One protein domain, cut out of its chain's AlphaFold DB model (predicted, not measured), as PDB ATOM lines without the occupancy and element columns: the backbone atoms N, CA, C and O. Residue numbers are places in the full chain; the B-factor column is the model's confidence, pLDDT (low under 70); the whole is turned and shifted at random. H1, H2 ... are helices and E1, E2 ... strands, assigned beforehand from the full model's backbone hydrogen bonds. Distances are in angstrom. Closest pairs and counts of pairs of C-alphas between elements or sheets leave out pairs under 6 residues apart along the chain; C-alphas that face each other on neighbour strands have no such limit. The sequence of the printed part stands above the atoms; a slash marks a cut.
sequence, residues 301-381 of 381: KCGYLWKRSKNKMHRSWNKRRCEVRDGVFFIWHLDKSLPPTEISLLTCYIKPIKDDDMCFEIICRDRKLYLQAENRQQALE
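AT A GLANCE: This is residues 301 to 381 of the 381 residues of a protein of Soboliphyme baturini (UniProt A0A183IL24). One antiparallel sheet of seven strands is curled and folded back on itself like part of an open barrel: the leaf E4 E3 E2 partly faces the leaf E7 E6 E5, with E1 as the hinge. The small last helix, H1, packs on E6 near its bend. The printed part has 81 residues, with seven named strands and then one named helix; the sheet's order is E4 E3 E2 E1 E7 E6 E5, and the class is mostly strand. It is compact, with a radius of gyration of the C-alphas of 12.3 A and spans of 35 by 31 by 25 A.

IN THESE COORDINATES: E1, residues 301 to 308, begins at C-alpha 301 (117.014, -8.594, 1.372), is 20.5 A long and bends by 59 degrees at residue 304. E2, residues 317 to 325, is 23.8 A long. E3 is residues 328 to 331, E4 341 to 344 and E5 349 to 353. E6, residues 356 to 364, is 20.7 A long and bends by 57 degrees at residue 359. E7, residues 367 to 372, is 16.6 A long. H1, residues 376 to 380, ends at C-alpha 380 (106.126, -6.996, 7.329).

HOW THE PARTS SIT: E1 to E4 form one meander, each strand the antiparallel neighbour of the one before; E5 to E7 form another. N 305 and O 320 of hairpin E1 and E2 are 2.9 A apart. E1 of the one meander and E7 of the other are antiparallel neighbours, with N 306 and O 372 within hydrogen-bond range at 2.9 A. Edge strands E4 and E5 are apart. H1 is on the sheet at a height of 6.1 A; the C-alphas of Met 358 and Arg 376 are its closest to E6, 4.9 A. Every O i to N i+4 pair in H1 is within hydrogen-bond range.

THE WHOLE: The two C-alphas farthest apart, those of Ser 337 and Lys 354, are 36.0 A apart. The printed part has no cut and no long link. Mean pLDDT of the printed part is 83.7; residues 312 to 314 and 381 are under 70.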
ATOM      1  N   LYS A 301     117.817  -7.412   1.023       82.62
ATOM      2  CA  LYS A 301     117.014  -8.594   1.372       82.62
ATOM      3  C   LYS A 301     116.799  -9.462   0.145       82.62
ATOM      4  O   LYS A 301     116.482  -8.943  -0.918       82.62
ATOM      5  N   CYS A 302     116.929 -10.778   0.272       87.00
ATOM      6  CA  CYS A 302     116.626 -11.711  -0.810       87.00
ATOM      7  C   CYS A 302     115.659 -12.794  -0.332       87.00
ATOM      8  O   CYS A 302     115.682 -13.197   0.828       87.00
ATOM      9  N   GLY A 303     114.782 -13.252  -1.220       89.50
ATOM     10  CA  GLY A 303     113.781 -14.249  -0.870       89.50
ATOM     11  C   GLY A 303     112.913 -14.647  -2.052       89.50
ATOM     12  O   GLY A 303     113.195 -14.307  -3.202       89.50
ATOM     13  N   TYR A 304     111.843 -15.381  -1.765       91.12
ATOM     14  CA  TYR A 304     110.851 -15.758  -2.760       91.12
ATOM     15  C   TYR A 304     109.498 -15.163  -2.399       91.12
ATOM     16  O   TYR A 304     109.051 -15.291  -1.266       91.12
ATOM     17  N   LEU A 305     108.839 -14.554  -3.381       92.88
ATOM     18  CA  LEU A 305     107.486 -14.022  -3.248       92.88
ATOM     19  C   LEU A 305     106.611 -14.559  -4.373       92.88
ATOM     20  O   LEU A 305     107.079 -14.843  -5.480       92.88
ATOM     21  N   TRP A 306     105.318 -14.667  -4.117       91.12
ATOM     22  CA  TRP A 306     104.350 -15.044  -5.132       91.12
ATOM     23  C   TRP A 306     103.867 -13.797  -5.854       91.12
ATOM     24  O   TRP A 306     103.321 -12.888  -5.244       91.12
ATOM     25  N   LYS A 307     104.050 -13.745  -7.174       91.81
ATOM     26  CA  LYS A 307     103.558 -12.654  -8.020       91.81
ATOM     27  C   LYS A 307     102.274 -13.052  -8.724       91.81
ATOM     28  O   LYS A 307     102.242 -14.061  -9.437       91.81
ATOM     29  N   ARG A 308     101.250 -12.207  -8.606       89.19
ATOM     30  CA  ARG A 308      99.986 -12.382  -9.327       89.19
ATOM     31  C   ARG A 308     100.153 -12.087 -10.819       89.19
ATOM     32  O   ARG A 308     100.805 -11.112 -11.209       89.19
ATOM     33  N   SER A 309      99.542 -12.911 -11.665       84.38
ATOM     34  CA  SER A 309      99.470 -12.685 -13.110       84.38
ATOM     35  C   SER A 309      98.692 -11.399 -13.438       84.38
ATOM     36  O   SER A 309      97.811 -10.962 -12.695       84.38
ATOM     37  N   LYS A 310      99.022 -10.767 -14.574       73.31
ATOM     38  CA  LYS A 310      98.327  -9.560 -15.064       73.31
ATOM     39  C   LYS A 310      96.993  -9.869 -15.758       73.31
ATOM     40  O   LYS A 310      96.235  -8.944 -16.043       73.31
ATOM     41  N   ASN A 311      96.718 -11.139 -16.065       71.94
ATOM     42  CA  ASN A 311      95.526 -11.532 -16.808       71.94
ATOM     43  C   ASN A 311      94.288 -11.458 -15.898       71.94
ATOM     44  O   ASN A 311      94.243 -12.093 -14.846       71.94
ATOM     45  N   LYS A 312      93.285 -10.664 -16.291       65.31
ATOM     46  CA  LYS A 312      92.078 -10.437 -15.479       65.31
ATOM     47  C   LYS A 312      91.162 -11.664 -15.424       65.31
ATOM     48  O   LYS A 312      90.466 -11.813 -14.425       65.31
ATOM     49  N   MET A 313      91.192 -12.516 -16.456       65.19
ATOM     50  CA  MET A 313      90.335 -13.704 -16.578       65.19
ATOM     51  C   MET A 313      90.888 -14.929 -15.834       65.19
ATOM     52  O   MET A 313      90.128 -15.655 -15.207       65.19
ATOM     53  N   HIS A 314      92.212 -15.119 -15.836       67.44
ATOM     54  CA  HIS A 314      92.891 -16.193 -15.106       67.44
ATOM     55  C   HIS A 314      93.966 -15.610 -14.188       67.44
ATOM     56  O   HIS A 314      95.097 -15.330 -14.603       67.44
ATOM     57  N   ARG A 315      93.596 -15.422 -12.919       79.00
ATOM     58  CA  ARG A 315      94.514 -14.977 -11.869       79.00
ATOM     59  C   ARG A 315      95.285 -16.189 -11.360       79.00
ATOM     60  O   ARG A 315      94.690 -17.102 -10.804       79.00
ATOM     61  N   SER A 316      96.598 -16.190 -11.553       83.06
ATOM     62  CA  SER A 316      97.489 -17.225 -11.033       83.06
ATOM     63  C   SER A 316      98.647 -16.591 -10.279       83.06
ATOM     64  O   SER A 316      99.147 -15.523 -10.649       83.06
ATOM     65  N   TRP A 317      99.063 -17.246  -9.204       88.25
ATOM     66  CA  TRP A 317     100.212 -16.851  -8.405       88.25
ATOM     67  C   TRP A 317     101.428 -17.650  -8.851       88.25
ATOM     68  O   TRP A 317     101.364 -18.864  -9.009       88.25
ATOM     69  N   ASN A 318     102.537 -16.959  -9.089       88.38
ATOM     70  CA  ASN A 318     103.775 -17.581  -9.544       88.38
ATOM     71  C   ASN A 318     104.889 -17.244  -8.562       88.38
ATOM     72  O   ASN A 318     105.152 -16.059  -8.352       88.38
ATOM     73  N   LYS A 319     105.560 -18.252  -8.001       91.75
ATOM     74  CA  LYS A 319     106.705 -18.044  -7.107       91.75
ATOM     75  C   LYS A 319     107.875 -17.459  -7.898       91.75
ATOM     76  O   LYS A 319     108.269 -18.004  -8.928       91.75
ATOM     77  N   ARG A 320     108.409 -16.328  -7.444       91.75
ATOM     78  CA  ARG A 320     109.518 -15.593  -8.060       91.75
ATOM     79  C   ARG A 320     110.600 -15.358  -7.025       91.75
ATOM     80  O   ARG A 320     110.283 -15.049  -5.883       91.75
ATOM     81  N   ARG A 321     111.865 -15.481  -7.432       90.88
ATOM     82  CA  ARG A 321     112.972 -14.940  -6.641       90.88
ATOM     83  C   ARG A 321     112.885 -13.418  -6.701       90.88
ATOM     84  O   ARG A 321     112.678 -12.871  -7.788       90.88
ATOM     85  N   CYS A 322     113.040 -12.780  -5.552       92.19
ATOM     86  CA  CYS A 322     113.026 -11.340  -5.379       92.19
ATOM     87  C   CYS A 322     114.239 -10.910  -4.550       92.19
ATOM     88  O   CYS A 322     114.666 -11.631  -3.646       92.19
ATOM     89  N   GLU A 323     114.791  -9.744  -4.855       90.25
ATOM     90  CA  GLU A 323     115.930  -9.172  -4.139       90.25
ATOM     91  C   GLU A 323     115.763  -7.658  -4.053       90.25
ATOM     92  O   GLU A 323     115.409  -7.019  -5.037       90.25
ATOM     93  N   VAL A 324     116.000  -7.089  -2.882       87.38
ATOM     94  CA  VAL A 324     116.140  -5.653  -2.668       87.38
ATOM     95  C   VAL A 324     117.615  -5.386  -2.452       87.38
ATOM     96  O   VAL A 324     118.213  -5.980  -1.555       87.38
ATOM     97  N   ARG A 325     118.194  -4.501  -3.258       85.38
ATOM     98  CA  ARG A 325     119.558  -4.007  -3.073       85.38
ATOM     99  C   ARG A 325     119.664  -2.597  -3.641       85.38
ATOM    100  O   ARG A 325     119.065  -2.313  -4.675       85.38
ATOM    101  N   ASP A 326     120.379  -1.719  -2.942       79.19
ATOM    102  CA  ASP A 326     120.663  -0.340  -3.369       79.19
ATOM    103  C   ASP A 326     119.404   0.470  -3.752       79.19
ATOM    104  O   ASP A 326     119.403   1.255  -4.696       79.19
ATOM    105  N   GLY A 327     118.291   0.261  -3.036       80.62
ATOM    106  CA  GLY A 327     117.025   0.962  -3.298       80.62
ATOM    107  C   GLY A 327     116.247   0.468  -4.529       80.62
ATOM    108  O   GLY A 327     115.254   1.090  -4.920       80.62
ATOM    109  N   VAL A 328     116.652  -0.657  -5.125       85.69
ATOM    110  CA  VAL A 328     115.987  -1.296  -6.268       85.69
ATOM    111  C   VAL A 328     115.448  -2.670  -5.864       85.69
ATOM    112  O   VAL A 328     116.130  -3.457  -5.210       85.69
ATOM    113  N   PHE A 329     114.211  -2.965  -6.265       89.81
ATOM    114  CA  PHE A 329     113.573  -4.273  -6.148       89.81
ATOM    115  C   PHE A 329     113.687  -5.035  -7.471       89.81
ATOM    116  O   PHE A 329     113.136  -4.631  -8.496       89.81
ATOM    117  N   PHE A 330     114.388  -6.158  -7.430       90.31
ATOM    118  CA  PHE A 330     114.612  -7.079  -8.531       90.31
ATOM    119  C   PHE A 330     113.653  -8.260  -8.418       90.31
ATOM    120  O   PHE A 330     113.514  -8.858  -7.353       90.31
ATOM    121  N   ILE A 331     113.023  -8.642  -9.530       91.44
ATOM    122  CA  ILE A 331     112.171  -9.833  -9.607       91.44
ATOM    123  C   ILE A 331     112.507 -10.670 -10.840       91.44
ATOM    124  O   ILE A 331     112.390 -10.216 -11.979       91.44
ATOM    125  N   TRP A 332     112.912 -11.920 -10.618       89.25
ATOM    126  CA  TRP A 332     113.373 -12.809 -11.683       89.25
ATOM    127  C   TRP A 332     112.211 -13.438 -12.451       89.25
ATOM    128  O   TRP A 332     111.149 -13.737 -11.896       89.25
ATOM    129  N   HIS A 333     112.427 -13.667 -13.743       85.44
ATOM    130  CA  HIS A 333     111.500 -14.399 -14.605       85.44
ATOM    131  C   HIS A 333     111.590 -15.916 -14.356       85.44
ATOM    132  O   HIS A 333     112.391 -16.381 -13.552       85.44
ATOM    133  N   LEU A 334     110.674 -16.696 -14.952       83.12
ATOM    134  CA  LEU A 334     110.660 -18.165 -14.759       83.12
ATOM    135  C   LEU A 334     111.737 -18.758 -15.650       83.12
ATOM    136  O   LEU A 334     112.469 -19.661 -15.263       83.12
ATOM    137  N   ASP A 335     111.803 -18.172 -16.839       81.25
ATOM    138  CA  ASP A 335     112.895 -18.308 -17.757       81.25
ATOM    139  C   ASP A 335     114.146 -17.639 -17.179       81.25
ATOM    140  O   ASP A 335     114.165 -16.432 -16.921       81.25
ATOM    141  N   LYS A 336     115.173 -18.456 -16.948       78.75
ATOM    142  CA  LYS A 336     116.448 -18.032 -16.368       78.75
ATOM    143  C   LYS A 336     117.330 -17.291 -17.376       78.75
ATOM    144  O   LYS A 336     118.319 -16.704 -16.952       78.75
ATOM    145  N   SER A 337     117.001 -17.310 -18.672       78.81
ATOM    146  CA  SER A 337     117.748 -16.553 -19.683       78.81
ATOM    147  C   SER A 337     117.352 -15.077 -19.748       78.81
ATOM    148  O   SER A 337     118.058 -14.292 -20.377       78.81
ATOM    149  N   LEU A 338     116.239 -14.682 -19.118       80.50
ATOM    150  CA  LEU A 338     115.796 -13.291 -19.079       80.50
ATOM    151  C   LEU A 338     116.363 -12.563 -17.849       80.50
ATOM    152  O   LEU A 338     116.299 -13.105 -16.738       80.50
ATOM    153  N   PRO A 339     116.866 -11.323 -18.010       80.25
ATOM    154  CA  PRO A 339     117.311 -10.517 -16.878       80.25
ATOM    155  C   PRO A 339     116.134 -10.204 -15.937       80.25
ATOM    156  O   PRO A 339     114.981 -10.165 -16.382       80.25
ATOM    157  N   PRO A 340     116.384  -9.997 -14.631       88.31
ATOM    158  CA  PRO A 340     115.332  -9.649 -13.684       88.31
ATOM    159  C   PRO A 340     114.660  -8.325 -14.062       88.31
ATOM    160  O   PRO A 340     115.287  -7.413 -14.591       88.31
ATOM    161  N   THR A 341     113.368  -8.201 -13.759       87.62
ATOM    162  CA  THR A 341     112.701  -6.900 -13.848       87.62
ATOM    163  C   THR A 341     113.154  -6.039 -12.674       87.62
ATOM    164  O   THR A 341     112.983  -6.439 -11.521       87.62
ATOM    165  N   GLU A 342     113.666  -4.854 -12.975       89.62
ATOM    166  CA  GLU A 342     114.151  -3.885 -11.992       89.62
ATOM    167  C   GLU A 342     113.085  -2.830 -11.696       89.62
ATOM    168  O   GLU A 342     112.407  -2.331 -12.603       89.62
ATOM    169  N   ILE A 343     112.902  -2.511 -10.416       85.81
ATOM    170  CA  ILE A 343     111.885  -1.572  -9.946       85.81
ATOM    171  C   ILE A 343     112.496  -0.663  -8.889       85.81
ATOM    172  O   ILE A 343     112.803  -1.103  -7.787       85.81
ATOM    173  N   SER A 344     112.644   0.620  -9.212       83.38
ATOM    174  CA  SER A 344     113.180   1.609  -8.274       83.38
ATOM    175  C   SER A 344     112.190   1.884  -7.142       83.38
ATOM    176  O   SER A 344     111.190   2.583  -7.340       83.38
ATOM    177  N   LEU A 345     112.495   1.393  -5.938       82.56
ATOM    178  CA  LEU A 345     111.662   1.598  -4.752       82.56
ATOM    179  C   LEU A 345     111.598   3.072  -4.336       82.56
ATOM    180  O   LEU A 345     110.588   3.494  -3.788       82.56
ATOM    181  N   LEU A 346     112.599   3.880  -4.704       78.31
ATOM    182  CA  LEU A 346     112.612   5.338  -4.489       78.31
ATOM    183  C   LEU A 346     111.434   6.078  -5.148       78.31
ATOM    184  O   LEU A 346     111.144   7.218  -4.803       78.31
ATOM    185  N   THR A 347     110.781   5.450  -6.128       75.38
ATOM    186  CA  THR A 347     109.701   6.058  -6.925       75.38
ATOM    187  C   THR A 347     108.383   5.288  -6.839       75.38
ATOM    188  O   THR A 347     107.450   5.578  -7.589       75.38
ATOM    189  N   CYS A 348     108.312   4.286  -5.960       82.25
ATOM    190  CA  CYS A 348     107.154   3.417  -5.806       82.25
ATOM    191  C   CYS A 348     106.601   3.497  -4.379       82.25
ATOM    192  O   CYS A 348     107.323   3.776  -3.428       82.25
ATOM    193  N   TYR A 349     105.310   3.210  -4.234       80.88
ATOM    194  CA  TYR A 349     104.632   3.109  -2.946       80.88
ATOM    195  C   TYR A 349     104.265   1.654  -2.688       80.88
ATOM    196  O   TYR A 349     103.724   0.984  -3.572       80.88
ATOM    197  N   ILE A 350     104.542   1.169  -1.481       87.19
ATOM    198  CA  ILE A 350     104.154  -0.174  -1.049       87.19
ATOM    199  C   ILE A 350     102.941  -0.036  -0.139       87.19
ATOM    200  O   ILE A 350     102.953   0.757   0.801       87.19
ATOM    201  N   LYS A 351     101.880  -0.786  -0.430       86.19
ATOM    202  CA  LYS A 351     100.644  -0.760   0.346       86.19
ATOM    203  C   LYS A 351     100.233  -2.182   0.742       86.19
ATOM    204  O   LYS A 351     100.050  -3.009  -0.154       86.19
ATOM    205  N   PRO A 352     100.040  -2.478   2.038       84.81
ATOM    206  CA  PRO A 352      99.471  -3.754   2.460       84.81
ATOM    207  C   PRO A 352      98.002  -3.860   2.025       84.81
ATOM    208  O   PRO A 352      97.279  -2.856   1.959       84.81
ATOM    209  N   ILE A 353      97.545  -5.071   1.714       84.44
ATOM    210  CA  ILE A 353      96.145  -5.322   1.359       84.44
ATOM    211  C   ILE A 353      95.339  -5.499   2.653       84.44
ATOM    212  O   ILE A 353      95.678  -6.319   3.493       84.44
ATOM    213  N   LYS A 354      94.264  -4.714   2.827       74.75
ATOM    214  CA  LYS A 354      93.508  -4.641   4.096       74.75
ATOM    215  C   LYS A 354      92.876  -5.971   4.540       74.75
ATOM    216  O   LYS A 354      92.687  -6.152   5.736       74.75
ATOM    217  N   ASP A 355      92.587  -6.864   3.595       78.19
ATOM    218  CA  ASP A 355      91.883  -8.131   3.836       78.19
ATOM    219  C   ASP A 355      92.807  -9.365   3.795       78.19
ATOM    220  O   ASP A 355      92.334 -10.488   3.944       78.19
ATOM    221  N   ASP A 356      94.113  -9.180   3.560       82.81
ATOM    222  CA  ASP A 356      95.096 -10.269   3.484       82.81
ATOM    223  C   ASP A 356      96.456  -9.773   3.993       82.81
ATOM    224  O   ASP A 356      97.168  -9.036   3.306       82.81
ATOM    225  N   ASP A 357      96.804 -10.180   5.213       81.38
ATOM    226  CA  ASP A 357      98.005  -9.752   5.933       81.38
ATOM    227  C   ASP A 357      99.307 -10.370   5.396       81.38
ATOM    228  O   ASP A 357     100.394  -9.995   5.837       81.38
ATOM    229  N   MET A 358      99.214 -11.264   4.407       85.94
ATOM    230  CA  MET A 358     100.354 -11.808   3.668       85.94
ATOM    231  C   MET A 358     100.545 -11.134   2.304       85.94
ATOM    232  O   MET A 358     101.561 -11.371   1.642       85.94
ATOM    233  N   CYS A 359      99.595 -10.306   1.860       88.19
ATOM    234  CA  CYS A 359      99.627  -9.670   0.551       88.19
ATOM    235  C   CYS A 359      99.895  -8.165   0.615       88.19
ATOM    236  O   CYS A 359      99.345  -7.416   1.422       88.19
ATOM    237  N   PHE A 360     100.667  -7.685  -0.352       89.88
ATOM    238  CA  PHE A 360     100.937  -6.267  -0.538       89.88
ATOM    239  C   PHE A 360     101.026  -5.913  -2.022       89.88
ATOM    240  O   PHE A 360     101.301  -6.752  -2.887       89.88
ATOM    241  N   GLU A 361     100.760  -4.647  -2.336       89.88
ATOM    242  CA  GLU A 361     100.916  -4.102  -3.676       89.88
ATOM    243  C   GLU A 361     102.072  -3.104  -3.748       89.88
ATOM    244  O   GLU A 361     102.184  -2.200  -2.924       89.88
ATOM    245  N   ILE A 362     102.921  -3.262  -4.766       89.06
ATOM    246  CA  ILE A 362     103.920  -2.264  -5.150       89.06
ATOM    247  C   ILE A 362     103.331  -1.459  -6.306       89.06
ATOM    248  O   ILE A 362     103.066  -1.996  -7.390       89.06
ATOM    249  N   ILE A 363     103.110  -0.172  -6.064       83.81
ATOM    250  CA  ILE A 363     102.545   0.777  -7.016       83.81
ATOM    251  C   ILE A 363     103.665   1.679  -7.518       83.81
ATOM    252  O   ILE A 363     104.223   2.471  -6.767       83.81
ATOM    253  N   CYS A 364     103.952   1.587  -8.808       81.62
ATOM    254  CA  CYS A 364     104.837   2.494  -9.526       81.62
ATOM    255  C   CYS A 364     104.023   3.254 -10.584       81.62
ATOM    256  O   CYS A 364     102.912   2.836 -10.922       81.62
ATOM    257  N   ARG A 365     104.581   4.341 -11.136       70.69
ATOM    258  CA  ARG A 365     103.874   5.277 -12.038       70.69
ATOM    259  C   ARG A 365     103.030   4.586 -13.126       70.69
ATOM    260  O   ARG A 365     101.857   4.909 -13.258       70.69
ATOM    261  N   ASP A 366     103.581   3.567 -13.794       73.50
ATOM    262  CA  ASP A 366     102.911   2.879 -14.916       73.50
ATOM    263  C   ASP A 366     102.605   1.394 -14.651       73.50
ATOM    264  O   ASP A 366     102.221   0.644 -15.556       73.50
ATOM    265  N   ARG A 367     102.845   0.897 -13.428       76.94
ATOM    266  CA  ARG A 367     102.777  -0.542 -13.121       76.94
ATOM    267  C   ARG A 367     102.321  -0.786 -11.689       76.94
ATOM    268  O   ARG A 367     102.841  -0.194 -10.754       76.94
ATOM    269  N   LYS A 368     101.406  -1.742 -11.519       86.69
ATOM    270  CA  LYS A 368     101.029  -2.296 -10.213       86.69
ATOM    271  C   LYS A 368     101.425  -3.762 -10.146       86.69
ATOM    272  O   LYS A 368     101.134  -4.523 -11.076       86.69
ATOM    273  N   LEU A 369     102.090  -4.151  -9.067       87.00
ATOM    274  CA  LEU A 369     102.437  -5.534  -8.774       87.00
ATOM    275  C   LEU A 369     101.729  -5.984  -7.509       87.00
ATOM    276  O   LEU A 369     101.803  -5.302  -6.499       87.00
ATOM    277  N   TYR A 370     101.092  -7.148  -7.584       90.50
ATOM    278  CA  TYR A 370     100.489  -7.821  -6.441       90.50
ATOM    279  C   TYR A 370     101.414  -8.957  -6.027       90.50
ATOM    280  O   TYR A 370     101.696  -9.843  -6.848       90.50
ATOM    281  N   LEU A 371     101.903  -8.887  -4.793       91.88
ATOM    282  CA  LEU A 371     102.846  -9.830  -4.213       91.88
ATOM    283  C   LEU A 371     102.253 -10.441  -2.943       91.88
ATOM    284  O   LEU A 371     101.504  -9.782  -2.228       91.88
ATOM    285  N   GLN A 372     102.591 -11.702  -2.698       91.12
ATOM    286  CA  GLN A 372     102.202 -12.443  -1.506       91.12
ATOM    287  C   GLN A 372     103.440 -13.113  -0.900       91.12
ATOM    288  O   GLN A 372     104.215 -13.761  -1.615       91.12
ATOM    289  N   ALA A 373     103.626 -12.923   0.404       89.38
ATOM    290  CA  ALA A 373     104.653 -13.573   1.207       89.38
ATOM    291  C   ALA A 373     104.181 -14.952   1.706       89.38
ATOM    292  O   ALA A 373     103.004 -15.292   1.623       89.38
ATOM    293  N   GLU A 374     105.104 -15.766   2.212       85.44
ATOM    294  CA  GLU A 374     104.810 -17.085   2.786       85.44
ATOM    295  C   GLU A 374     104.158 -16.986   4.170       85.44
ATOM    296  O   GLU A 374     103.436 -17.894   4.575       85.44
ATOM    297  N   ASN A 375     104.403 -15.895   4.899       83.81
ATOM    298  CA  ASN A 375     103.788 -15.616   6.190       83.81
ATOM    299  C   ASN A 375     103.745 -14.102   6.466       83.81
ATOM    300  O   ASN A 375     104.416 -13.309   5.803       83.81
ATOM    301  N   ARG A 376     102.961 -13.708   7.475       80.00
ATOM    302  CA  ARG A 376     102.788 -12.307   7.893       80.00
ATOM    303  C   ARG A 376     104.102 -11.634   8.296       80.00
ATOM    304  O   ARG A 376     104.300 -10.464   7.995       80.00
ATOM    305  N   GLN A 377     104.999 -12.356   8.964       79.38
ATOM    306  CA  GLN A 377     106.284 -11.802   9.391       79.38
ATOM    307  C   GLN A 377     107.147 -11.422   8.180       79.38
ATOM    308  O   GLN A 377     107.629 -10.300   8.098       79.38
ATOM    309  N   GLN A 378     107.231 -12.299   7.180       80.50
ATOM    310  CA  GLN A 378     107.920 -12.039   5.918       80.50
ATOM    311  C   GLN A 378     107.252 -10.927   5.091       80.50
ATOM    312  O   GLN A 378     107.927 -10.306   4.280       80.50
ATOM    313  N   ALA A 379     105.945 -10.693   5.247       81.75
ATOM    314  CA  ALA A 379     105.256  -9.578   4.592       81.75
ATOM    315  C   ALA A 379     105.559  -8.218   5.244       81.75
ATOM    316  O   ALA A 379     105.517  -7.197   4.559       81.75
ATOM    317  N   LEU A 380     105.809  -8.202   6.559       77.19
ATOM    318  CA  LEU A 380     106.126  -6.996   7.329       77.19
ATOM    319  C   LEU A 380     107.593  -6.579   7.192       77.19
ATOM    320  O   LEU A 380     107.888  -5.387   7.161       77.19
ATOM    321  N   GLU A 381     108.489  -7.560   7.138       69.06
ATOM    322  CA  GLU A 381     109.920  -7.367   6.898       69.06
ATOM    323  C   GLU A 381     110.252  -7.125   5.416       69.06
ATOM    324  O   GLU A 381     111.244  -6.416   5.143       69.06
TER     325      GLU A 381